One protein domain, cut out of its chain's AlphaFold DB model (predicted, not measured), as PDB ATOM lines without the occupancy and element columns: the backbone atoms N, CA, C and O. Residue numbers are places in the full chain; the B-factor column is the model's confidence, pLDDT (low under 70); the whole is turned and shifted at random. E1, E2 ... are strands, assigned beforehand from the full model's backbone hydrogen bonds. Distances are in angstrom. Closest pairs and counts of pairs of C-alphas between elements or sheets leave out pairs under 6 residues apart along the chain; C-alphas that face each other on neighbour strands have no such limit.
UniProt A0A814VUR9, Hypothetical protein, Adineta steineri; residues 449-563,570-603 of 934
ATOM      1  N   ARG A 449     -10.901 -53.215  -0.676       87.38
ATOM      2  CA  ARG A 449     -11.534 -51.940  -1.053       87.38
ATOM      3  C   ARG A 449     -10.991 -50.735  -0.291       87.38
ATOM      4  O   ARG A 449     -11.171 -49.610  -0.747       87.38
ATOM      5  N   ASP A 450     -10.352 -50.971   0.850       89.38
ATOM      6  CA  ASP A 450      -9.749 -49.923   1.672       89.38
ATOM      7  C   ASP A 450      -8.311 -49.609   1.225       89.38
ATOM      8  O   ASP A 450      -7.713 -48.648   1.709       89.38
ATOM      9  N   CYS A 451      -7.746 -50.415   0.318       92.00
ATOM     10  CA  CYS A 451      -6.346 -50.376  -0.089       92.00
ATOM     11  C   CYS A 451      -6.194 -50.056  -1.577       92.00
ATOM     12  O   CYS A 451      -6.874 -50.619  -2.429       92.00
ATOM     13  N   MET A 452      -5.234 -49.198  -1.907       91.56
ATOM     14  CA  MET A 452      -4.917 -48.828  -3.284       91.56
ATOM     15  C   MET A 452      -3.406 -48.669  -3.460       91.56
ATOM     16  O   MET A 452      -2.732 -48.150  -2.578       91.56
ATOM     17  N   LEU A 453      -2.861 -49.100  -4.597       92.94
ATOM     18  CA  LEU A 453      -1.443 -48.936  -4.931       92.94
ATOM     19  C   LEU A 453      -1.293 -47.874  -6.018       92.94
ATOM     20  O   LEU A 453      -1.978 -47.949  -7.036       92.94
ATOM     21  N   ALA A 454      -0.403 -46.907  -5.804       93.62
ATOM     22  CA  ALA A 454      -0.147 -45.830  -6.752       93.62
ATOM     23  C   ALA A 454       1.325 -45.402  -6.752       93.62
ATOM     24  O   ALA A 454       2.019 -45.506  -5.737       93.62
ATOM     25  N   THR A 455       1.778 -44.867  -7.885       93.25
ATOM     26  CA  THR A 455       3.065 -44.176  -7.999       93.25
ATOM     27  C   THR A 455       2.831 -42.674  -7.851       93.25
ATOM     28  O   THR A 455       2.042 -42.100  -8.597       93.25
ATOM     29  N   VAL A 456       3.505 -42.034  -6.894       93.50
ATOM     30  CA  VAL A 456       3.420 -40.585  -6.654       93.50
ATOM     31  C   VAL A 456       4.841 -40.040  -6.526       93.50
ATOM     32  O   VAL A 456       5.624 -40.549  -5.726       93.50
ATOM     33  N   TYR A 457       5.200 -39.055  -7.353       91.81
ATOM     34  CA  TYR A 457       6.555 -38.490  -7.444       91.81
ATOM     35  C   TYR A 457       7.650 -39.559  -7.627       91.81
ATOM     36  O   TYR A 457       8.695 -39.538  -6.981       91.81
ATOM     37  N   GLY A 458       7.381 -40.552  -8.483       89.31
ATOM     38  CA  GLY A 458       8.314 -41.645  -8.789       89.31
ATOM     39  C   GLY A 458       8.487 -42.693  -7.681       89.31
ATOM     40  O   GLY A 458       9.235 -43.648  -7.868       89.31
ATOM     41  N   LYS A 459       7.790 -42.555  -6.547       91.25
ATOM     42  CA  LYS A 459       7.816 -43.506  -5.425       91.25
ATOM     43  C   LYS A 459       6.516 -44.305  -5.370       91.25
ATOM     44  O   LYS A 459       5.437 -43.769  -5.621       91.25
ATOM     45  N   SER A 460       6.608 -45.587  -5.020       91.75
ATOM     46  CA  SER A 460       5.441 -46.464  -4.882       91.75
ATOM     47  C   SER A 460       4.859 -46.402  -3.474       91.75
ATOM     48  O   SER A 460       5.570 -46.580  -2.482       91.75
ATOM     49  N   TYR A 461       3.547 -46.195  -3.391       93.81
ATOM     50  CA  TYR A 461       2.819 -46.116  -2.132       93.81
ATOM     51  C   TYR A 461       1.617 -47.059  -2.114       93.81
ATOM     52  O   TYR A 461       0.889 -47.188  -3.098       93.81
ATOM     53  N   LEU A 462       1.379 -47.665  -0.952       94.94
ATOM     54  CA  LEU A 462       0.088 -48.220  -0.563       94.94
ATOM     55  C   LEU A 462      -0.705 -47.138   0.175       94.94
ATOM     56  O   LEU A 462      -0.323 -46.718   1.267       94.94
ATOM     57  N   LEU A 463      -1.811 -46.714  -0.420       94.75
ATOM     58  CA  LEU A 463      -2.791 -45.801   0.145       94.75
ATOM     59  C   LEU A 463      -3.851 -46.631   0.870       94.75
ATOM     60  O   LEU A 463      -4.496 -47.486   0.263       94.75
ATOM     61  N   VAL A 464      -4.035 -46.377   2.163       93.56
ATOM     62  CA  VAL A 464      -5.038 -47.049   2.996       93.56
ATOM     63  C   VAL A 464      -6.055 -46.032   3.491       93.56
ATOM     64  O   VAL A 464      -5.701 -45.132   4.254       93.56
ATOM     65  N   ILE A 465      -7.317 -46.194   3.097       90.81
ATOM     66  CA  ILE A 465      -8.437 -45.397   3.606       90.81
ATOM     67  C   ILE A 465      -8.794 -45.908   5.003       90.81
ATOM     68  O   ILE A 465      -9.053 -47.090   5.208       90.81
ATOM     69  N   ARG A 466      -8.823 -45.009   5.985       86.69
ATOM     70  CA  ARG A 466      -9.208 -45.296   7.368       86.69
ATOM     71  C   ARG A 466     -10.362 -44.410   7.770       86.69
ATOM     72  O   ARG A 466     -10.313 -43.200   7.583       86.69
ATOM     73  N   GLN A 467     -11.363 -45.002   8.408       79.75
ATOM     74  CA  GLN A 467     -12.433 -44.250   9.047       79.75
ATOM     75  C   GLN A 467     -12.240 -44.305  10.563       79.75
ATOM     76  O   GLN A 467     -12.479 -45.329  11.205       79.75
ATOM     77  N   LEU A 468     -11.744 -43.209  11.133       70.31
ATOM     78  CA  LEU A 468     -11.512 -43.074  12.565       70.31
ATOM     79  C   LEU A 468     -12.795 -42.602  13.241       70.31
ATOM     80  O   LEU A 468     -13.309 -41.543  12.905       70.31
ATOM     81  N   PHE A 469     -13.282 -43.343  14.232       65.44
ATOM     82  CA  PHE A 469     -14.378 -42.903  15.095       65.44
ATOM     83  C   PHE A 469     -13.779 -42.418  16.414       65.44
ATOM     84  O   PHE A 469     -13.344 -43.232  17.225       65.44
ATOM     85  N   ARG A 470     -13.694 -41.096  16.611       56.28
ATOM     86  CA  ARG A 470     -13.087 -40.520  17.826       56.28
ATOM     87  C   ARG A 470     -14.100 -40.415  18.977       56.28
ATOM     88  O   ARG A 470     -13.713 -40.566  20.131       56.28
ATOM     89  N   VAL A 471     -15.388 -40.227  18.661       51.75
ATOM     90  CA  VAL A 471     -16.544 -40.200  19.584       51.75
ATOM     91  C   VAL A 471     -17.788 -40.704  18.832       51.75
ATOM     92  O   VAL A 471     -17.837 -40.610  17.603       51.75
ATOM     93  N   ALA A 472     -18.801 -41.233  19.529       46.47
ATOM     94  CA  ALA A 472     -20.097 -41.563  18.928       46.47
ATOM     95  C   ALA A 472     -20.685 -40.330  18.201       46.47
ATOM     96  O   ALA A 472     -21.163 -39.401  18.843       46.47
ATOM     97  N   GLY A 473     -20.600 -40.313  16.867       52.00
ATOM     98  CA  GLY A 473     -21.126 -39.242  16.009       52.00
ATOM     99  C   GLY A 473     -20.091 -38.363  15.292       52.00
ATOM    100  O   GLY A 473     -20.477 -37.644  14.379       52.00
ATOM    101  N   GLN A 474     -18.795 -38.442  15.619       56.22
ATOM    102  CA  GLN A 474     -17.733 -37.712  14.903       56.22
ATOM    103  C   GLN A 474     -16.691 -38.691  14.352       56.22
ATOM    104  O   GLN A 474     -15.780 -39.138  15.058       56.22
ATOM    105  N   GLY A 475     -16.874 -39.066  13.084       63.28
ATOM    106  CA  GLY A 475     -15.889 -39.817  12.311       63.28
ATOM    107  C   GLY A 475     -15.020 -38.886  11.462       63.28
ATOM    108  O   GLY A 475     -15.531 -37.900  10.939       63.28
ATOM    109  N   SER A 476     -13.737 -39.201  11.300       81.06
ATOM    110  CA  SER A 476     -12.850 -38.551  10.326       81.06
ATOM    111  C   SER A 476     -12.264 -39.597   9.384       81.06
ATOM    112  O   SER A 476     -11.870 -40.683   9.819       81.06
ATOM    113  N   VAL A 477     -12.215 -39.291   8.093       87.12
ATOM    114  CA  VAL A 477     -11.546 -40.124   7.097       87.12
ATOM    115  C   VAL A 477     -10.085 -39.694   7.016       87.12
ATOM    116  O   VAL A 477      -9.770 -38.521   6.882       87.12
ATOM    117  N   GLU A 478      -9.167 -40.644   7.087       91.06
ATOM    118  CA  GLU A 478      -7.748 -40.399   6.843       91.06
ATOM    119  C   GLU A 478      -7.258 -41.354   5.759       91.06
ATOM    120  O   GLU A 478      -7.678 -42.510   5.714       91.06
ATOM    121  N   VAL A 479      -6.361 -40.894   4.891       93.12
ATOM    122  CA  VAL A 479      -5.671 -41.760   3.926       93.12
ATOM    123  C   VAL A 479      -4.212 -41.851   4.330       93.12
ATOM    124  O   VAL A 479      -3.507 -40.847   4.378       93.12
ATOM    125  N   VAL A 480      -3.754 -43.055   4.652       94.00
ATOM    126  CA  VAL A 480      -2.388 -43.298   5.125       94.00
ATOM    127  C   VAL A 480      -1.558 -43.899   4.005       94.00
ATOM    128  O   VAL A 480      -1.954 -44.902   3.419       94.00
ATOM    129  N   LEU A 481      -0.401 -43.303   3.731       95.62
ATOM    130  CA  LEU A 481       0.525 -43.745   2.695       95.62
ATOM    131  C   LEU A 481       1.688 -44.517   3.319       95.62
ATOM    132  O   LEU A 481       2.479 -43.968   4.096       95.62
ATOM    133  N   TYR A 482       1.810 -45.778   2.921       94.62
ATOM    134  CA  TYR A 482       2.948 -46.640   3.211       94.62
ATOM    135  C   TYR A 482       3.856 -46.701   1.987       94.62
ATOM    136  O   TYR A 482       3.442 -47.183   0.937       94.62
ATOM    137  N   GLN A 483       5.082 -46.206   2.112       93.56
ATOM    138  CA  GLN A 483       6.072 -46.247   1.045       93.56
ATOM    139  C   GLN A 483       6.642 -47.660   0.925       93.56
ATOM    140  O   GLN A 483       7.122 -48.219   1.915       93.56
ATOM    141  N   ILE A 484       6.589 -48.222  -0.281       90.75
ATOM    142  CA  ILE A 484       7.142 -49.537  -0.605       90.75
ATOM    143  C   ILE A 484       8.401 -49.305  -1.439       90.75
ATOM    144  O   ILE A 484       8.326 -48.774  -2.545       90.75
ATOM    145  N   GLU A 485       9.553 -49.684  -0.894       83.94
ATOM    146  CA  GLU A 485      10.852 -49.603  -1.563       83.94
ATOM    147  C   GLU A 485      11.397 -51.018  -1.805       83.94
ATOM    148  O   GLU A 485      11.163 -51.925  -1.004       83.94
ATOM    149  N   ASP A 486      12.171 -51.200  -2.879       73.31
ATOM    150  CA  ASP A 486      12.827 -52.480  -3.208       73.31
ATOM    151  C   ASP A 486      14.018 -52.802  -2.277       73.31
ATOM    152  O   ASP A 486      14.633 -53.862  -2.375       73.31
ATOM    153  N   ASP A 487      14.319 -51.920  -1.323       73.31
ATOM    154  CA  ASP A 487      15.510 -51.912  -0.464       73.31
ATOM    155  C   ASP A 487      15.476 -52.964   0.671       73.31
ATOM    156  O   ASP A 487      16.080 -52.790   1.730       73.31
ATOM    157  N   HIS A 488      14.704 -54.046   0.493       73.56
ATOM    158  CA  HIS A 488      14.473 -55.123   1.469       73.56
ATOM    159  C   HIS A 488      14.074 -54.654   2.884       73.56
ATOM    160  O   HIS A 488      14.216 -55.400   3.857       73.56
ATOM    161  N   LYS A 489      13.512 -53.448   3.007       84.69
ATOM    162  CA  LYS A 489      12.931 -52.912   4.243       84.69
ATOM    163  C   LYS A 489      11.408 -53.074   4.228       84.69
ATOM    164  O   LYS A 489      10.802 -53.052   3.156       84.69
ATOM    165  N   PRO A 490      10.766 -53.271   5.394       88.19
ATOM    166  CA  PRO A 490       9.309 -53.256   5.468       88.19
ATOM    167  C   PRO A 490       8.779 -51.878   5.070       88.19
ATOM    168  O   PRO A 490       9.439 -50.863   5.308       88.19
ATOM    169  N   ALA A 491       7.581 -51.849   4.483       91.75
ATOM    170  CA  ALA A 491       6.968 -50.606   4.035       91.75
ATOM    171  C   ALA A 491       6.793 -49.630   5.207       91.75
ATOM    172  O   ALA A 491       6.309 -50.002   6.279       91.75
ATOM    173  N   GLN A 492       7.188 -48.376   4.998       91.19
ATOM    174  CA  GLN A 492       7.202 -47.364   6.052       91.19
ATOM    175  C   GLN A 492       6.035 -46.404   5.890       91.19
ATOM    176  O   GLN A 492       5.790 -45.876   4.807       91.19
ATOM    177  N   LYS A 493       5.333 -46.128   6.986       93.12
ATOM    178  CA  LYS A 493       4.303 -45.091   7.025       93.12
ATOM    179  C   LYS A 493       4.964 -43.716   6.888       93.12
ATOM    180  O   LYS A 493       5.727 -43.323   7.764       93.12
ATOM    181  N   ARG A 494       4.677 -42.993   5.801       93.50
ATOM    182  CA  ARG A 494       5.303 -41.690   5.503       93.50
ATOM    183  C   ARG A 494       4.338 -40.523   5.601       93.50
ATOM    184  O   ARG A 494       4.688 -39.501   6.184       93.50
ATOM    185  N   HIS A 495       3.133 -40.679   5.055       94.75
ATOM    186  CA  HIS A 495       2.182 -39.574   4.939       94.75
ATOM    187  C   HIS A 495       0.796 -39.951   5.464       94.75
ATOM    188  O   HIS A 495       0.362 -41.098   5.339       94.75
ATOM    189  N   ILE A 496       0.095 -38.975   6.041       93.19
ATOM    190  CA  ILE A 496      -1.316 -39.075   6.425       93.19
ATOM    191  C   ILE A 496      -2.053 -37.892   5.809       93.19
ATOM    192  O   ILE A 496      -1.739 -36.753   6.130       93.19
ATOM    193  N   LEU A 497      -3.046 -38.157   4.969       93.50
ATOM    194  CA  LEU A 497      -3.943 -37.146   4.417       93.50
ATOM    195  C   LEU A 497      -5.191 -37.091   5.297       93.50
ATOM    196  O   LEU A 497      -5.931 -38.077   5.369       93.50
ATOM    197  N   ARG A 498      -5.406 -35.981   6.003       90.12
ATOM    198  CA  ARG A 498      -6.541 -35.839   6.921       90.12
ATOM    199  C   ARG A 498      -7.729 -35.201   6.229       90.12
ATOM    200  O   ARG A 498      -7.683 -34.050   5.823       90.12
ATOM    201  N   LEU A 499      -8.833 -35.938   6.188       86.12
ATOM    202  CA  LEU A 499     -10.135 -35.414   5.825       86.12
ATOM    203  C   LEU A 499     -11.001 -35.360   7.090       86.12
ATOM    204  O   LEU A 499     -11.462 -36.378   7.607       86.12
ATOM    205  N   ASN A 500     -11.265 -34.156   7.592       82.88
ATOM    206  CA  ASN A 500     -12.080 -33.925   8.795       82.88
ATOM    207  C   ASN A 500     -13.595 -34.154   8.559       82.88
ATOM    208  O   ASN A 500     -14.436 -33.453   9.113       82.88
ATOM    209  N   LEU A 501     -13.943 -35.129   7.716       86.25
ATOM    210  CA  LEU A 501     -15.298 -35.516   7.328       86.25
ATOM    211  C   LEU A 501     -15.491 -37.021   7.503       86.25
ATOM    212  O   LEU A 501     -14.527 -37.783   7.493       86.25
ATOM    213  N   HIS A 502     -16.744 -37.463   7.603       84.94
ATOM    214  CA  HIS A 502     -17.098 -38.878   7.623       84.94
ATOM    215  C   HIS A 502     -17.885 -39.277   6.377       84.94
ATOM    216  O   HIS A 502     -18.803 -38.579   5.948       84.94
ATOM    217  N   GLY A 503     -17.640 -40.488   5.886       83.62
ATOM    218  CA  GLY A 503     -18.449 -41.070   4.826       83.62
ATOM    219  C   GLY A 503     -17.631 -41.890   3.851       83.62
ATOM    220  O   GLY A 503     -16.460 -42.176   4.088       83.62
ATOM    221  N   LYS A 504     -18.280 -42.296   2.759       85.94
ATOM    222  CA  LYS A 504     -17.631 -43.044   1.685       85.94
ATOM    223  C   LYS A 504     -16.736 -42.115   0.869       85.94
ATOM    224  O   LYS A 504     -17.200 -41.083   0.378       85.94
ATOM    225  N   CYS A 505     -15.489 -42.534   0.694       89.44
ATOM    226  CA  CYS A 505     -14.512 -41.863  -0.149       89.44
ATOM    227  C   CYS A 505     -14.064 -42.778  -1.286       89.44
ATOM    228  O   CYS A 505     -14.018 -43.996  -1.128       89.44
ATOM    229  N   ALA A 506     -13.696 -42.174  -2.409       89.94
ATOM    230  CA  ALA A 506     -12.936 -42.822  -3.470       89.94
ATOM    231  C   ALA A 506     -11.662 -42.016  -3.746       89.94
ATOM    232  O   ALA A 506     -11.638 -40.813  -3.477       89.94
ATOM    233  N   LEU A 507     -10.620 -42.659  -4.271       92.62
ATOM    234  CA  LEU A 507      -9.337 -42.009  -4.539       92.62
ATOM    235  C   LEU A 507      -8.986 -42.077  -6.021       92.62
ATOM    236  O   LEU A 507      -9.177 -43.113  -6.651       92.62
ATOM    237  N   ASN A 508      -8.414 -40.995  -6.533       93.94
ATOM    238  CA  ASN A 508      -7.696 -40.957  -7.802       93.94
ATOM    239  C   ASN A 508      -6.310 -40.342  -7.586       93.94
ATOM    240  O   ASN A 508      -6.099 -39.584  -6.640       93.94
ATOM    241  N   VAL A 509      -5.375 -40.643  -8.478       93.88
ATOM    242  CA  VAL A 509      -4.068 -39.990  -8.557       93.88
ATOM    243  C   VAL A 509      -3.917 -39.404  -9.954       93.88
ATOM    244  O   VAL A 509      -3.936 -40.131 -10.940       93.88
ATOM    245  N   VAL A 510      -3.784 -38.086 -10.057       92.81
ATOM    246  CA  VAL A 510      -3.659 -37.387 -11.343       92.81
ATOM    247  C   VAL A 510      -2.470 -36.448 -11.265       92.81
ATOM    248  O   VAL A 510      -2.453 -35.566 -10.418       92.81
ATOM    249  N   ASP A 511      -1.478 -36.638 -12.138       91.00
ATOM    250  CA  ASP A 511      -0.284 -35.781 -12.209       91.00
ATOM    251  C   ASP A 511       0.395 -35.583 -10.837       91.00
ATOM    252  O   ASP A 511       0.646 -34.465 -10.401       91.00
ATOM    253  N   ASN A 512       0.621 -36.687 -10.111       92.62
ATOM    254  CA  ASN A 512       1.158 -36.738  -8.740       92.62
ATOM    255  C   ASN A 512       0.297 -36.079  -7.641       92.62
ATOM    256  O   ASN A 512       0.726 -36.024  -6.490       92.62
ATOM    257  N   LEU A 513      -0.918 -35.626  -7.952       92.88
ATOM    258  CA  LEU A 513      -1.884 -35.151  -6.962       92.88
ATOM    259  C   LEU A 513      -2.817 -36.278  -6.541       92.88
ATOM    260  O   LEU A 513      -3.344 -37.009  -7.381       92.88
ATOM    261  N   ILE A 514      -3.052 -36.397  -5.237       94.31
ATOM    262  CA  ILE A 514      -3.977 -37.378  -4.669       94.31
ATOM    263  C   ILE A 514      -5.326 -36.698  -4.474       94.31
ATOM    264  O   ILE A 514      -5.450 -35.708  -3.753       94.31
ATOM    265  N   LEU A 515      -6.346 -37.238  -5.128       93.88
ATOM    266  CA  LEU A 515      -7.700 -36.707  -5.142       93.88
ATOM    267  C   LEU A 515      -8.590 -37.592  -4.278       93.88
ATOM    268  O   LEU A 515      -8.780 -38.767  -4.583       93.88
ATOM    269  N   ILE A 516      -9.153 -37.027  -3.213       92.94
ATOM    270  CA  ILE A 516     -10.113 -37.710  -2.345       92.94
ATOM    271  C   ILE A 516     -11.517 -37.235  -2.702       92.94
ATOM    272  O   ILE A 516     -11.907 -36.113  -2.388       92.94
ATOM    273  N   HIS A 517     -12.291 -38.100  -3.347       91.69
ATOM    274  CA  HIS A 517     -13.688 -37.860  -3.691       91.69
ATOM    275  C   HIS A 517     -14.583 -38.265  -2.519       91.69
ATOM    276  O   HIS A 517     -14.802 -39.452  -2.281       91.69
ATOM    277  N   HIS A 518     -15.125 -37.292  -1.795       91.00
ATOM    278  CA  HIS A 518     -16.075 -37.515  -0.715       91.00
ATOM    279  C   HIS A 518     -17.505 -37.543  -1.271       91.00
ATOM    280  O   HIS A 518     -18.082 -36.511  -1.625       91.00
ATOM    281  N   GLN A 519     -18.090 -38.741  -1.352       88.00
ATOM    282  CA  GLN A 519     -19.405 -38.942  -1.969       88.00
ATOM    283  C   GLN A 519     -20.545 -38.182  -1.257       88.00
ATOM    284  O   GLN A 519     -21.347 -37.566  -1.957       88.00
ATOM    285  N   PRO A 520     -20.636 -38.145   0.093       88.94
ATOM    286  CA  PRO A 520     -21.736 -37.453   0.774       88.94
ATOM    287  C   PRO A 520     -21.792 -35.945   0.517       88.94
ATOM    288  O   PRO A 520     -22.882 -35.399   0.388       88.94
ATOM    289  N   THR A 521     -20.638 -35.271   0.429       89.25
ATOM    290  CA  THR A 521     -20.582 -33.822   0.142       89.25
ATOM    291  C   THR A 521     -20.479 -33.516  -1.348       89.25
ATOM    292  O   THR A 521     -20.471 -32.344  -1.718       89.25
ATOM    293  N   LYS A 522     -20.406 -34.546  -2.205       90.44
ATOM    294  CA  LYS A 522     -20.209 -34.419  -3.657       90.44
ATOM    295  C   LYS A 522     -19.020 -33.513  -3.996       90.44
ATOM    296  O   LYS A 522     -19.106 -32.626  -4.844       90.44
ATOM    297  N   ALA A 523     -17.912 -33.732  -3.296       91.25
ATOM    298  CA  ALA A 523     -16.720 -32.906  -3.395       91.25
ATOM    299  C   ALA A 523     -15.454 -33.740  -3.556       91.25
ATOM    300  O   ALA A 523     -15.369 -34.880  -3.107       91.25
ATOM    301  N   THR A 524     -14.453 -33.126  -4.162       92.69
ATOM    302  CA  THR A 524     -13.099 -33.624  -4.336       92.69
ATOM    303  C   THR A 524     -12.148 -32.724  -3.563       92.69
ATOM    304  O   THR A 524     -12.206 -31.499  -3.674       92.69
ATOM    305  N   TYR A 525     -11.274 -33.353  -2.789       92.31
ATOM    306  CA  TYR A 525     -10.214 -32.718  -2.017       92.31
ATOM    307  C   TYR A 525      -8.877 -33.086  -2.646       92.31
ATOM    308  O   TYR A 525      -8.637 -34.261  -2.928       92.31
ATOM    309  N   ILE A 526      -8.030 -32.092  -2.886       92.06
ATOM    310  CA  ILE A 526      -6.753 -32.261  -3.586       92.06
ATOM    311  C   ILE A 526      -5.624 -32.211  -2.564       92.06
ATOM    312  O   ILE A 526      -5.578 -31.294  -1.748       92.06
ATOM    313  N   TYR A 527      -4.716 -33.179  -2.627       92.81
ATOM    314  CA  TYR A 527      -3.527 -33.246  -1.789       92.81
ATOM    315  C   TYR A 527      -2.280 -33.347  -2.656       92.81
ATOM    316  O   TYR A 527      -2.234 -34.116  -3.620       92.81
ATOM    317  N   ASP A 528      -1.256 -32.607  -2.255       92.69
ATOM    318  CA  ASP A 528       0.092 -32.700  -2.787       92.69
ATOM    319  C   ASP A 528       1.033 -33.089  -1.646       92.69
ATOM    320  O   ASP A 528       1.178 -32.352  -0.676       92.69
ATOM    321  N   ILE A 529       1.650 -34.265  -1.746       92.94
ATOM    322  CA  ILE A 529       2.489 -34.802  -0.667       92.94
ATOM    323  C   ILE A 529       3.857 -34.122  -0.554       92.94
ATOM    324  O   ILE A 529       4.522 -34.293   0.467       92.94
ATOM    325  N   GLU A 530       4.272 -33.375  -1.577       90.38
ATOM    326  CA  GLU A 530       5.514 -32.595  -1.573       90.38
ATOM    327  C   GLU A 530       5.255 -31.133  -1.158       90.38
ATOM    328  O   GLU A 530       6.196 -30.354  -1.005       90.38
ATOM    329  N   GLU A 531       3.990 -30.735  -0.952       87.12
ATOM    330  CA  GLU A 531       3.652 -29.397  -0.468       87.12
ATOM    331  C   GLU A 531       3.934 -29.246   1.033       87.12
ATOM    332  O   GLU A 531       3.483 -30.031   1.873       87.12
ATOM    333  N   LYS A 532       4.698 -28.210   1.388       80.69
ATOM    334  CA  LYS A 532       5.139 -27.969   2.769       80.69
ATOM    335  C   LYS A 532       4.182 -27.056   3.526       80.69
ATOM    336  O   LYS A 532       4.037 -27.204   4.734       80.69
ATOM    337  N   CYS A 533       3.509 -26.138   2.834       75.75
ATOM    338  CA  CYS A 533       2.640 -25.148   3.471       75.75
ATOM    339  C   CYS A 533       1.412 -25.779   4.140       75.75
ATOM    340  O   CYS A 533       0.943 -25.300   5.170       75.75
ATOM    341  N   THR A 534       0.905 -26.874   3.577       77.75
ATOM    342  CA  THR A 534      -0.271 -27.591   4.085       77.75
ATOM    343  C   THR A 534       0.100 -28.836   4.880       77.75
ATOM    344  O   THR A 534      -0.754 -29.699   5.102       77.75
ATOM    345  N   SER A 535       1.362 -28.958   5.307       84.44
ATOM    346  CA  SER A 535       1.851 -30.168   5.949       84.44
ATOM    347  C   SER A 535       2.607 -29.924   7.253       84.44
ATOM    348  O   SER A 535       3.259 -28.907   7.471       84.44
ATOM    349  N   GLN A 536       2.463 -30.871   8.177       87.56
ATOM    350  CA  GLN A 536       3.062 -30.845   9.505       87.56
ATOM    351  C   GLN A 536       3.867 -32.124   9.711       87.56
ATOM    352  O   GLN A 536       3.326 -33.230   9.625       87.56
ATOM    353  N   TYR A 537       5.165 -31.983   9.980       87.25
ATOM    354  CA  TYR A 537       6.046 -33.113  10.254       87.25
ATOM    355  C   TYR A 537       6.136 -33.381  11.758       87.25
ATOM    356  O   TYR A 537       6.610 -32.544  12.518       87.25
ATOM    357  N   ASP A 538       5.718 -34.574  12.172       81.00
ATOM    358  CA  ASP A 538       5.694 -35.011  13.577       81.00
ATOM    359  C   ASP A 538       6.953 -35.826  13.953       81.00
ATOM    360  O   ASP A 538       6.907 -36.765  14.743       81.00
ATOM    361  N   GLY A 539       8.089 -35.586  13.285       77.44
ATOM    362  CA  GLY A 539       9.351 -36.312  13.525       77.44
ATOM    363  C   GLY A 539       9.430 -37.728  12.932       77.44
ATOM    364  O   GLY A 539      10.524 -38.247  12.726       77.44
ATOM    365  N   TYR A 540       8.290 -38.346  12.616       80.81
ATOM    366  CA  TYR A 540       8.214 -39.693  12.028       80.81
ATOM    367  C   TYR A 540       7.422 -39.727  10.717       80.81
ATOM    368  O   TYR A 540       7.800 -40.430   9.781       80.81
ATOM    369  N   GLN A 541       6.336 -38.960  10.641       87.69
ATOM    370  CA  GLN A 541       5.389 -38.940   9.524       87.69
ATOM    371  C   GLN A 541       4.957 -37.501   9.226       87.69
ATOM    372  O   GLN A 541       4.944 -36.655  10.123       87.69
ATOM    373  N   THR A 542       4.561 -37.243   7.982       91.62
ATOM    374  CA  THR A 542       4.027 -35.946   7.556       91.62
ATOM    375  C   THR A 542       2.507 -36.013   7.461       91.62
ATOM    376  O   THR A 542       1.953 -36.857   6.754       91.62
ATOM    377  N   ILE A 543       1.824 -35.131   8.179       91.19
ATOM    378  CA  ILE A 543       0.370 -34.989   8.149       91.19
ATOM    379  C   ILE A 543       0.031 -33.853   7.194       91.19
ATOM    380  O   ILE A 543       0.569 -32.763   7.339       91.19
ATOM    381  N   HIS A 544      -0.861 -34.108   6.246       92.81
ATOM    382  CA  HIS A 544      -1.271 -33.171   5.210       92.81
ATOM    383  C   HIS A 544      -2.736 -32.787   5.379       92.81
ATOM    384  O   HIS A 544      -3.598 -33.659   5.533       92.81
ATOM    385  N   GLU A 545      -2.999 -31.491   5.295       90.50
ATOM    386  CA  GLU A 545      -4.328 -30.910   5.111       90.50
ATOM    387  C   GLU A 545      -4.587 -30.687   3.606       90.50
ATOM    388  O   GLU A 545      -3.635 -30.599   2.819       90.50
ATOM    389  N   PRO A 546      -5.858 -30.641   3.165       89.25
ATOM    390  CA  PRO A 546      -6.178 -30.465   1.754       89.25
ATOM    391  C   PRO A 546      -5.685 -29.109   1.246       89.25
ATOM    392  O   PRO A 546      -5.870 -28.085   1.899       89.25
ATOM    393  N   LEU A 547      -5.128 -29.103   0.033       84.94
ATOM    394  CA  LEU A 547      -4.654 -27.888  -0.630       84.94
ATOM    395  C   LEU A 547      -5.798 -26.893  -0.879       84.94
ATOM    396  O   LEU A 547      -5.614 -25.683  -0.787       84.94
ATOM    397  N   LEU A 548      -6.985 -27.416  -1.197       79.25
ATOM    398  CA  LEU A 548      -8.199 -26.652  -1.474       79.25
ATOM    399  C   LEU A 548      -9.378 -27.255  -0.707       79.25
ATOM    400  O   LEU A 548      -9.533 -28.476  -0.639       79.25
ATOM    401  N   SER A 549     -10.216 -26.393  -0.130       68.19
ATOM    402  CA  SER A 549     -11.226 -26.783   0.860       68.19
ATOM    403  C   SER A 549     -12.441 -27.511   0.280       68.19
ATOM    404  O   SER A 549     -13.019 -28.329   0.990       68.19
ATOM    405  N   GLN A 550     -12.842 -27.268  -0.974       80.81
ATOM    406  CA  GLN A 550     -13.905 -28.034  -1.638       80.81
ATOM    407  C   GLN A 550     -13.954 -27.758  -3.148       80.81
ATOM    408  O   GLN A 550     -14.248 -26.638  -3.553       80.81
ATOM    409  N   LEU A 551     -13.758 -28.778  -3.992       83.25
ATOM    410  CA  LEU A 551     -13.957 -28.661  -5.443       83.25
ATOM    411  C   LEU A 551     -14.906 -29.738  -5.966       83.25
ATOM    412  O   LEU A 551     -14.737 -30.915  -5.669       83.25
ATOM    413  N   SER A 552     -15.899 -29.371  -6.774       87.56
ATOM    414  CA  SER A 552     -16.679 -30.371  -7.512       87.56
ATOM    415  C   SER A 552     -16.015 -30.682  -8.850       87.56
ATOM    416  O   SER A 552     -15.452 -29.795  -9.485       87.56
ATOM    417  N   ILE A 553     -16.148 -31.925  -9.321       87.50
ATOM    418  CA  ILE A 553     -15.914 -32.252 -10.729       87.50
ATOM    419  C   ILE A 553     -16.861 -31.384 -11.571       87.50
ATOM    420  O   ILE A 553     -18.019 -31.178 -11.193       87.50
ATOM    421  N   GLN A 554     -16.362 -30.851 -12.684       85.94
ATOM    422  CA  GLN A 554     -17.160 -30.042 -13.598       85.94
ATOM    423  C   GLN A 554     -18.275 -30.903 -14.220       85.94
ATOM    424  O   GLN A 554     -17.983 -31.976 -14.755       85.94
ATOM    425  N   PRO A 555     -19.553 -30.481 -14.163       81.62
ATOM    426  CA  PRO A 555     -20.638 -31.231 -14.779       81.62
ATOM    427  C   PRO A 555     -20.516 -31.196 -16.304       81.62
ATOM    428  O   PRO A 555     -20.286 -30.144 -16.898       81.62
ATOM    429  N   VAL A 556     -20.702 -32.354 -16.938       75.88
ATOM    430  CA  VAL A 556     -20.685 -32.500 -18.399       75.88
ATOM    431  C   VAL A 556     -22.097 -32.819 -18.884       75.88
ATOM    432  O   VAL A 556     -22.759 -33.713 -18.357       75.88
ATOM    433  N   ASN A 557     -22.547 -32.098 -19.911       74.62
ATOM    434  CA  ASN A 557     -23.773 -32.417 -20.637       74.62
ATOM    435  C   ASN A 557     -23.407 -33.263 -21.854       74.62
ATOM    436  O   ASN A 557     -22.702 -32.795 -22.748       74.62
ATOM    437  N   VAL A 558     -23.871 -34.511 -21.890       67.88
ATOM    438  CA  VAL A 558     -23.591 -35.416 -23.010       67.88
ATOM    439  C   VAL A 558     -24.725 -35.339 -24.016       67.88
ATOM    440  O   VAL A 558     -25.888 -35.555 -23.673       67.88
ATOM    441  N   ASN A 559     -24.381 -35.066 -25.275       66.06
ATOM    442  CA  ASN A 559     -25.314 -35.243 -26.378       66.06
ATOM    443  C   ASN A 559     -25.230 -36.684 -26.906       66.06
ATOM    444  O   ASN A 559     -24.339 -37.026 -27.684       66.06
ATOM    445  N   TRP A 560     -26.183 -37.525 -26.502       63.22
ATOM    446  CA  TRP A 560     -26.244 -38.937 -26.898       63.22
ATOM    447  C   TRP A 560     -26.460 -39.165 -28.400       63.22
ATOM    448  O   TRP A 560     -26.171 -40.256 -28.890       63.22
ATOM    449  N   GLN A 561     -26.899 -38.147 -29.150       54.59
ATOM    450  CA  GLN A 561     -27.134 -38.244 -30.597       54.59
ATOM    451  C   GLN A 561     -25.858 -38.542 -31.394       54.59
ATOM    452  O   GLN A 561     -25.926 -39.176 -32.442       54.59
ATOM    453  N   LEU A 562     -24.693 -38.114 -30.898       50.78
ATOM    454  CA  LEU A 562     -23.404 -38.346 -31.560       50.78
ATOM    455  C   LEU A 562     -22.840 -39.754 -31.298       50.78
ATOM    456  O   LEU A 562     -21.893 -40.161 -31.963       50.78
ATOM    457  N   LEU A 563     -23.413 -40.499 -30.343       51.31
ATOM    458  CA  LEU A 563     -22.907 -41.799 -29.882       51.31
ATOM    459  C   LEU A 563     -23.868 -42.965 -30.158       51.31
ATOM    460  O   LEU A 563     -23.435 -44.116 -30.183       51.31
ATOM    461  N   THR A 570     -32.909 -35.965 -25.521       52.50
ATOM    462  CA  THR A 570     -32.900 -35.506 -24.129       52.50
ATOM    463  C   THR A 570     -31.458 -35.296 -23.683       52.50
ATOM    464  O   THR A 570     -30.677 -36.237 -23.562       52.50
ATOM    465  N   LEU A 571     -31.090 -34.029 -23.470       56.00
ATOM    466  CA  LEU A 571     -29.867 -33.667 -22.755       56.00
ATOM    467  C   LEU A 571     -30.000 -34.221 -21.337       56.00
ATOM    468  O   LEU A 571     -30.802 -33.726 -20.548       56.00
ATOM    469  N   THR A 572     -29.264 -35.284 -21.029       63.31
ATOM    470  CA  THR A 572     -29.255 -35.872 -19.688       63.31
ATOM    471  C   THR A 572     -28.065 -35.314 -18.925       63.31
ATOM    472  O   THR A 572     -26.921 -35.452 -19.359       63.31
ATOM    473  N   THR A 573     -28.332 -34.671 -17.791       68.88
ATOM    474  CA  THR A 573     -27.290 -34.230 -16.865       68.88
ATOM    475  C   THR A 573     -26.711 -35.442 -16.137       68.88
ATOM    476  O   THR A 573     -27.443 -36.332 -15.698       68.88
ATOM    477  N   ILE A 574     -25.384 -35.504 -16.029       78.81
ATOM    478  CA  ILE A 574     -24.702 -36.608 -15.347       78.81
ATOM    479  C   ILE A 574     -24.797 -36.415 -13.833       78.81
ATOM    480  O   ILE A 574     -24.468 -35.353 -13.302       78.81
ATOM    481  N   GLU A 575     -25.197 -37.470 -13.125       83.44
ATOM    482  CA  GLU A 575     -25.147 -37.507 -11.667       83.44
ATOM    483  C   GLU A 575     -23.696 -37.686 -11.195       83.44
ATOM    484  O   GLU A 575     -23.154 -38.792 -11.180       83.44
ATOM    485  N   LEU A 576     -23.060 -36.585 -10.798       86.44
ATOM    486  CA  LEU A 576     -21.719 -36.623 -10.222       86.44
ATOM    487  C   LEU A 576     -21.715 -37.290  -8.838       86.44
ATOM    488  O   LEU A 576     -22.631 -37.091  -8.037       86.44
ATOM    489  N   TYR A 577     -20.637 -38.022  -8.546       87.75
ATOM    490  CA  TYR A 577     -20.411 -38.760  -7.299       87.75
ATOM    491  C   TYR A 577     -21.490 -39.805  -7.010       87.75
ATOM    492  O   TYR A 577     -21.823 -40.065  -5.852       87.75
ATOM    493  N   SER A 578     -22.046 -40.407  -8.067       85.12
ATOM    494  CA  SER A 578     -23.046 -41.459  -7.929       85.12
ATOM    495  C   SER A 578     -22.494 -42.622  -7.105       85.12
ATOM    496  O   SER A 578     -21.338 -43.024  -7.232       85.12
ATOM    497  N   SER A 579     -23.359 -43.228  -6.292       84.44
ATOM    498  CA  SER A 579     -23.023 -44.441  -5.535       84.44
ATOM    499  C   SER A 579     -22.673 -45.645  -6.425       84.44
ATOM    500  O   SER A 579     -22.100 -46.614  -5.931       84.44
ATOM    501  N   ASN A 580     -22.982 -45.565  -7.725       85.25
ATOM    502  CA  ASN A 580     -22.677 -46.581  -8.735       85.25
ATOM    503  C   ASN A 580     -21.325 -46.366  -9.432       85.25
ATOM    504  O   ASN A 580     -21.000 -47.106 -10.361       85.25
ATOM    505  N   TRP A 581     -20.565 -45.339  -9.046       87.56
ATOM    506  CA  TRP A 581     -19.238 -45.110  -9.600       87.56
ATOM    507  C   TRP A 581     -18.254 -46.157  -9.103       87.56
ATOM    508  O   TRP A 581     -18.148 -46.421  -7.905       87.56
ATOM    509  N   ILE A 582     -17.490 -46.705 -10.040       88.06
ATOM    510  CA  ILE A 582     -16.334 -47.540  -9.750       88.06
ATOM    511  C   ILE A 582     -15.101 -46.756 -10.180       88.06
ATOM    512  O   ILE A 582     -14.997 -46.340 -11.333       88.06
ATOM    513  N   VAL A 583     -14.187 -46.531  -9.241       87.62
ATOM    514  CA  VAL A 583     -12.976 -45.744  -9.473       87.62
ATOM    515  C   VAL A 583     -11.791 -46.683  -9.653       87.62
ATOM    516  O   VAL A 583     -11.560 -47.561  -8.823       87.62
ATOM    517  N   PHE A 584     -11.062 -46.495 -10.746       86.12
ATOM    518  CA  PHE A 584      -9.854 -47.227 -11.093       86.12
ATOM    519  C   PHE A 584      -8.685 -46.254 -11.189       86.12
ATOM    520  O   PHE A 584      -8.761 -45.230 -11.869       86.12
ATOM    521  N   LEU A 585      -7.578 -46.602 -10.540       82.44
ATOM    522  CA  LEU A 585      -6.356 -45.821 -10.645       82.44
ATOM    523  C   LEU A 585      -5.735 -45.923 -12.052       82.44
ATOM    524  O   LEU A 585      -5.887 -46.950 -12.718       82.44
ATOM    525  N   PRO A 586      -5.005 -44.884 -12.487       85.06
ATOM    526  CA  PRO A 586      -4.758 -43.643 -11.746       85.06
ATOM    527  C   PRO A 586      -5.955 -42.674 -11.760       85.06
ATOM    528  O   PRO A 586      -6.216 -42.022 -10.753       85.06
ATOM    529  N   ASN A 587      -6.717 -42.604 -12.855       90.06
ATOM    530  CA  ASN A 587      -7.669 -41.513 -13.084       90.06
ATOM    531  C   ASN A 587      -8.933 -41.904 -13.866       90.06
ATOM    532  O   ASN A 587      -9.480 -41.083 -14.605       90.06
ATOM    533  N   VAL A 588      -9.395 -43.148 -13.742       90.31
ATOM    534  CA  VAL A 588     -10.544 -43.666 -14.496       90.31
ATOM    535  C   VAL A 588     -11.762 -43.808 -13.588       90.31
ATOM    536  O   VAL A 588     -11.695 -44.391 -12.510       90.31
ATOM    537  N   ILE A 589     -12.913 -43.314 -14.043       90.00
ATOM    538  CA  ILE A 589     -14.197 -43.466 -13.351       90.00
ATOM    539  C   ILE A 589     -15.172 -44.172 -14.287       90.00
ATOM    540  O   ILE A 589     -15.429 -43.714 -15.398       90.00
ATOM    541  N   ILE A 590     -15.737 -45.287 -13.837       87.75
ATOM    542  CA  ILE A 590     -16.759 -46.035 -14.568       87.75
ATOM    543  C   ILE A 590     -18.115 -45.760 -13.933       87.75
ATOM    544  O   ILE A 590     -18.326 -46.037 -12.752       87.75
ATOM    545  N   ASP A 591     -19.047 -45.253 -14.735       85.56
ATOM    546  CA  ASP A 591     -20.444 -45.119 -14.344       85.56
ATOM    547  C   ASP A 591     -21.222 -46.344 -14.835       85.56
ATOM    548  O   ASP A 591     -21.529 -46.472 -16.023       85.56
ATOM    549  N   VAL A 592     -21.533 -47.258 -13.912       80.06
ATOM    550  CA  VAL A 592     -22.220 -48.522 -14.224       80.06
ATOM    551  C   VAL A 592     -23.647 -48.289 -14.721       80.06
ATOM    552  O   VAL A 592     -24.131 -49.046 -15.560       80.06
ATOM    553  N   LYS A 593     -24.322 -47.236 -14.241       78.38
ATOM    554  CA  LYS A 593     -25.706 -46.927 -14.625       78.38
ATOM    555  C   LYS A 593     -25.769 -46.406 -16.059       78.38
ATOM    556  O   LYS A 593     -26.688 -46.755 -16.791       78.38
ATOM    557  N   MET A 594     -24.788 -45.593 -16.447       71.88
ATOM    558  CA  MET A 594     -24.702 -45.009 -17.789       71.88
ATOM    559  C   MET A 594     -23.940 -45.894 -18.788       71.88
ATOM    560  O   MET A 594     -24.056 -45.700 -19.995       71.88
ATOM    561  N   GLY A 595     -23.143 -46.858 -18.314       73.75
ATOM    562  CA  GLY A 595     -22.280 -47.683 -19.167       73.75
ATOM    563  C   GLY A 595     -21.122 -46.898 -19.802       73.75
ATOM    564  O   GLY A 595     -20.632 -47.272 -20.879       73.75
ATOM    565  N   CYS A 596     -20.704 -45.809 -19.151       76.06
ATOM    566  CA  CYS A 596     -19.676 -44.879 -19.618       76.06
ATOM    567  C   CYS A 596     -18.379 -45.014 -18.821       76.06
ATOM    568  O   CYS A 596     -18.390 -45.306 -17.625       76.06
ATOM    569  N   LEU A 597     -17.266 -44.751 -19.504       82.69
ATOM    570  CA  LEU A 597     -15.929 -44.691 -18.931       82.69
ATOM    571  C   LEU A 597     -15.408 -43.260 -19.073       82.69
ATOM    572  O   LEU A 597     -15.417 -42.705 -20.170       82.69
ATOM    573  N   TRP A 598     -14.964 -42.683 -17.964       85.06
ATOM    574  CA  TRP A 598     -14.511 -41.303 -17.852       85.06
ATOM    575  C   TRP A 598     -13.041 -41.253 -17.457       85.06
ATOM    576  O   TRP A 598     -12.597 -42.040 -16.623       85.06
ATOM    577  N   TYR A 599     -12.310 -40.294 -18.020       88.38
ATOM    578  CA  TYR A 599     -10.955 -39.950 -17.596       88.38
ATOM    579  C   TYR A 599     -10.991 -38.629 -16.843       88.38
ATOM    580  O   TYR A 599     -11.525 -37.637 -17.341       88.38
ATOM    581  N   LEU A 600     -10.420 -38.623 -15.644       89.69
ATOM    582  CA  LEU A 600     -10.308 -37.435 -14.821       89.69
ATOM    583  C   LEU A 600      -9.030 -36.676 -15.184       89.69
ATOM    584  O   LEU A 600      -7.937 -37.247 -15.212       89.69
ATOM    585  N   LEU A 601      -9.182 -35.381 -15.453       90.06
ATOM    586  CA  LEU A 601      -8.097 -34.456 -15.763       90.06
ATOM    587  C   LEU A 601      -8.163 -33.266 -14.808       90.06
ATOM    588  O   LEU A 601      -9.241 -32.894 -14.342       90.06
ATOM    589  N   ILE A 602      -7.007 -32.667 -14.534       88.31
ATOM    590  CA  ILE A 602      -6.910 -31.444 -13.738       88.31
ATOM    591  C   ILE A 602      -6.893 -30.251 -14.690       88.31
ATOM    592  O   ILE A 602      -6.091 -30.206 -15.620       88.31
ATOM    593  N   ASN A 603      -7.773 -29.286 -14.440       88.88
ATOM    594  CA  ASN A 603      -7.752 -28.002 -15.126       88.88
ATOM    595  C   ASN A 603      -6.818 -27.044 -14.371       88.88
ATOM    596  O   ASN A 603      -7.178 -26.546 -13.306       88.88
TER     597      ASN A 603
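What this domain is: This is residues 449 to 563 and 570 to 603 of the 934 residues of the protein "Hypothetical protein" of Adineta steineri (UniProt A0A814VUR9). A six-stranded, strongly twisted sheet and a smaller three-stranded sheet, E5 to E7, make a sandwich, partly face to face; a third small sheet, E10 to E12, packs on E5. The far end of the long hairpin E2 and E3 sticks out to one side of the sandwich, and residues 556 to 563 and 570 to 574 make a tail at one end of the longest axis, with the link from E3 to E4 toward the other end. The 149 printed residues hold twelve named strands, E1 to E12 in order, and no named helix; the class is all strand, with 73 residues, under half, in named elements. The large sheet is mixed, in the order E1, E2, E3, E4, E9, E8, and the other two are antiparallel. The whole is compact, with a radius of gyration of the C-alphas of 16.7 A and spans of 56 by 40 by 28 A.

Where its parts are: Find C-alpha 451 at (-6.346, -50.376, -0.089), where E1 begins and runs to residue 456. Next come E2, residues 459 to 471, 35.1 A long, E3, residues 474 to 484, 31.6 A, and E4, residues 492 to 499, 21.1 A. Look for E5 at residues 505 to 510, beginning at C-alpha 505 (-14.512, -41.863, -0.149), E6 at 513 to 518 and E7 at 523 to 527. E8, residues 535 to 537, and E9, residues 542 to 544, follow. Past the cut, E10 is residues 581 to 584, E11 588 to 591 and E12 596 to 599, ending at C-alpha 599 (-10.955, -39.950, -17.596).

How they stand to each other: Begin with E1 to E4, a meander, each strand the antiparallel neighbour of the one before. Look at N 454 and O 461 of E1 and E2, 3.0 A apart, N 466 and O 478 of E2 and E3, 2.8 A, and N 481 and O 495 of E3 and E4, 2.8 A. E9 is parallel to E4, with N 544 and O 496 2.8 A apart, and forms a hairpin with E8, an edge strand, where N 536 and O 543 are 2.8 A apart. E5, E6 and E7 are a second meander, with N 508 and O 515 3.0 A apart and N 516 and O 525 2.8 A apart. In the sandwich, two sheets face to face, the strands of one stand at 26 degrees to those of the other; the closest C-alphas of E1 and E5 are those of Ala 454 and Val 509, 7.3 A. E10, E11 and E12 form a third meander, with N 582 and O 590 2.9 A apart and N 589 and O 598 2.9 A apart; the closest C-alphas of E5 and E10 are those of Ala 506 and Val 583, 6.7 A.

The domain as a whole: The two C-alphas farthest apart, those of His 488 and Thr 570, are 57.3 A apart. Residues 564 to 569 are not printed, within the link across the cut from E9 to E10, and C-alphas 563 and 570 are 13.1 A apart. Of the links that are printed whole, none is long. Residues 557 to 558 pair with 572 to 573, antiparallel. The mean pLDDT of the printed part is 84.0; it is under 70 at residues 469 to 475, 549, 558 to 563 and 570 to 573.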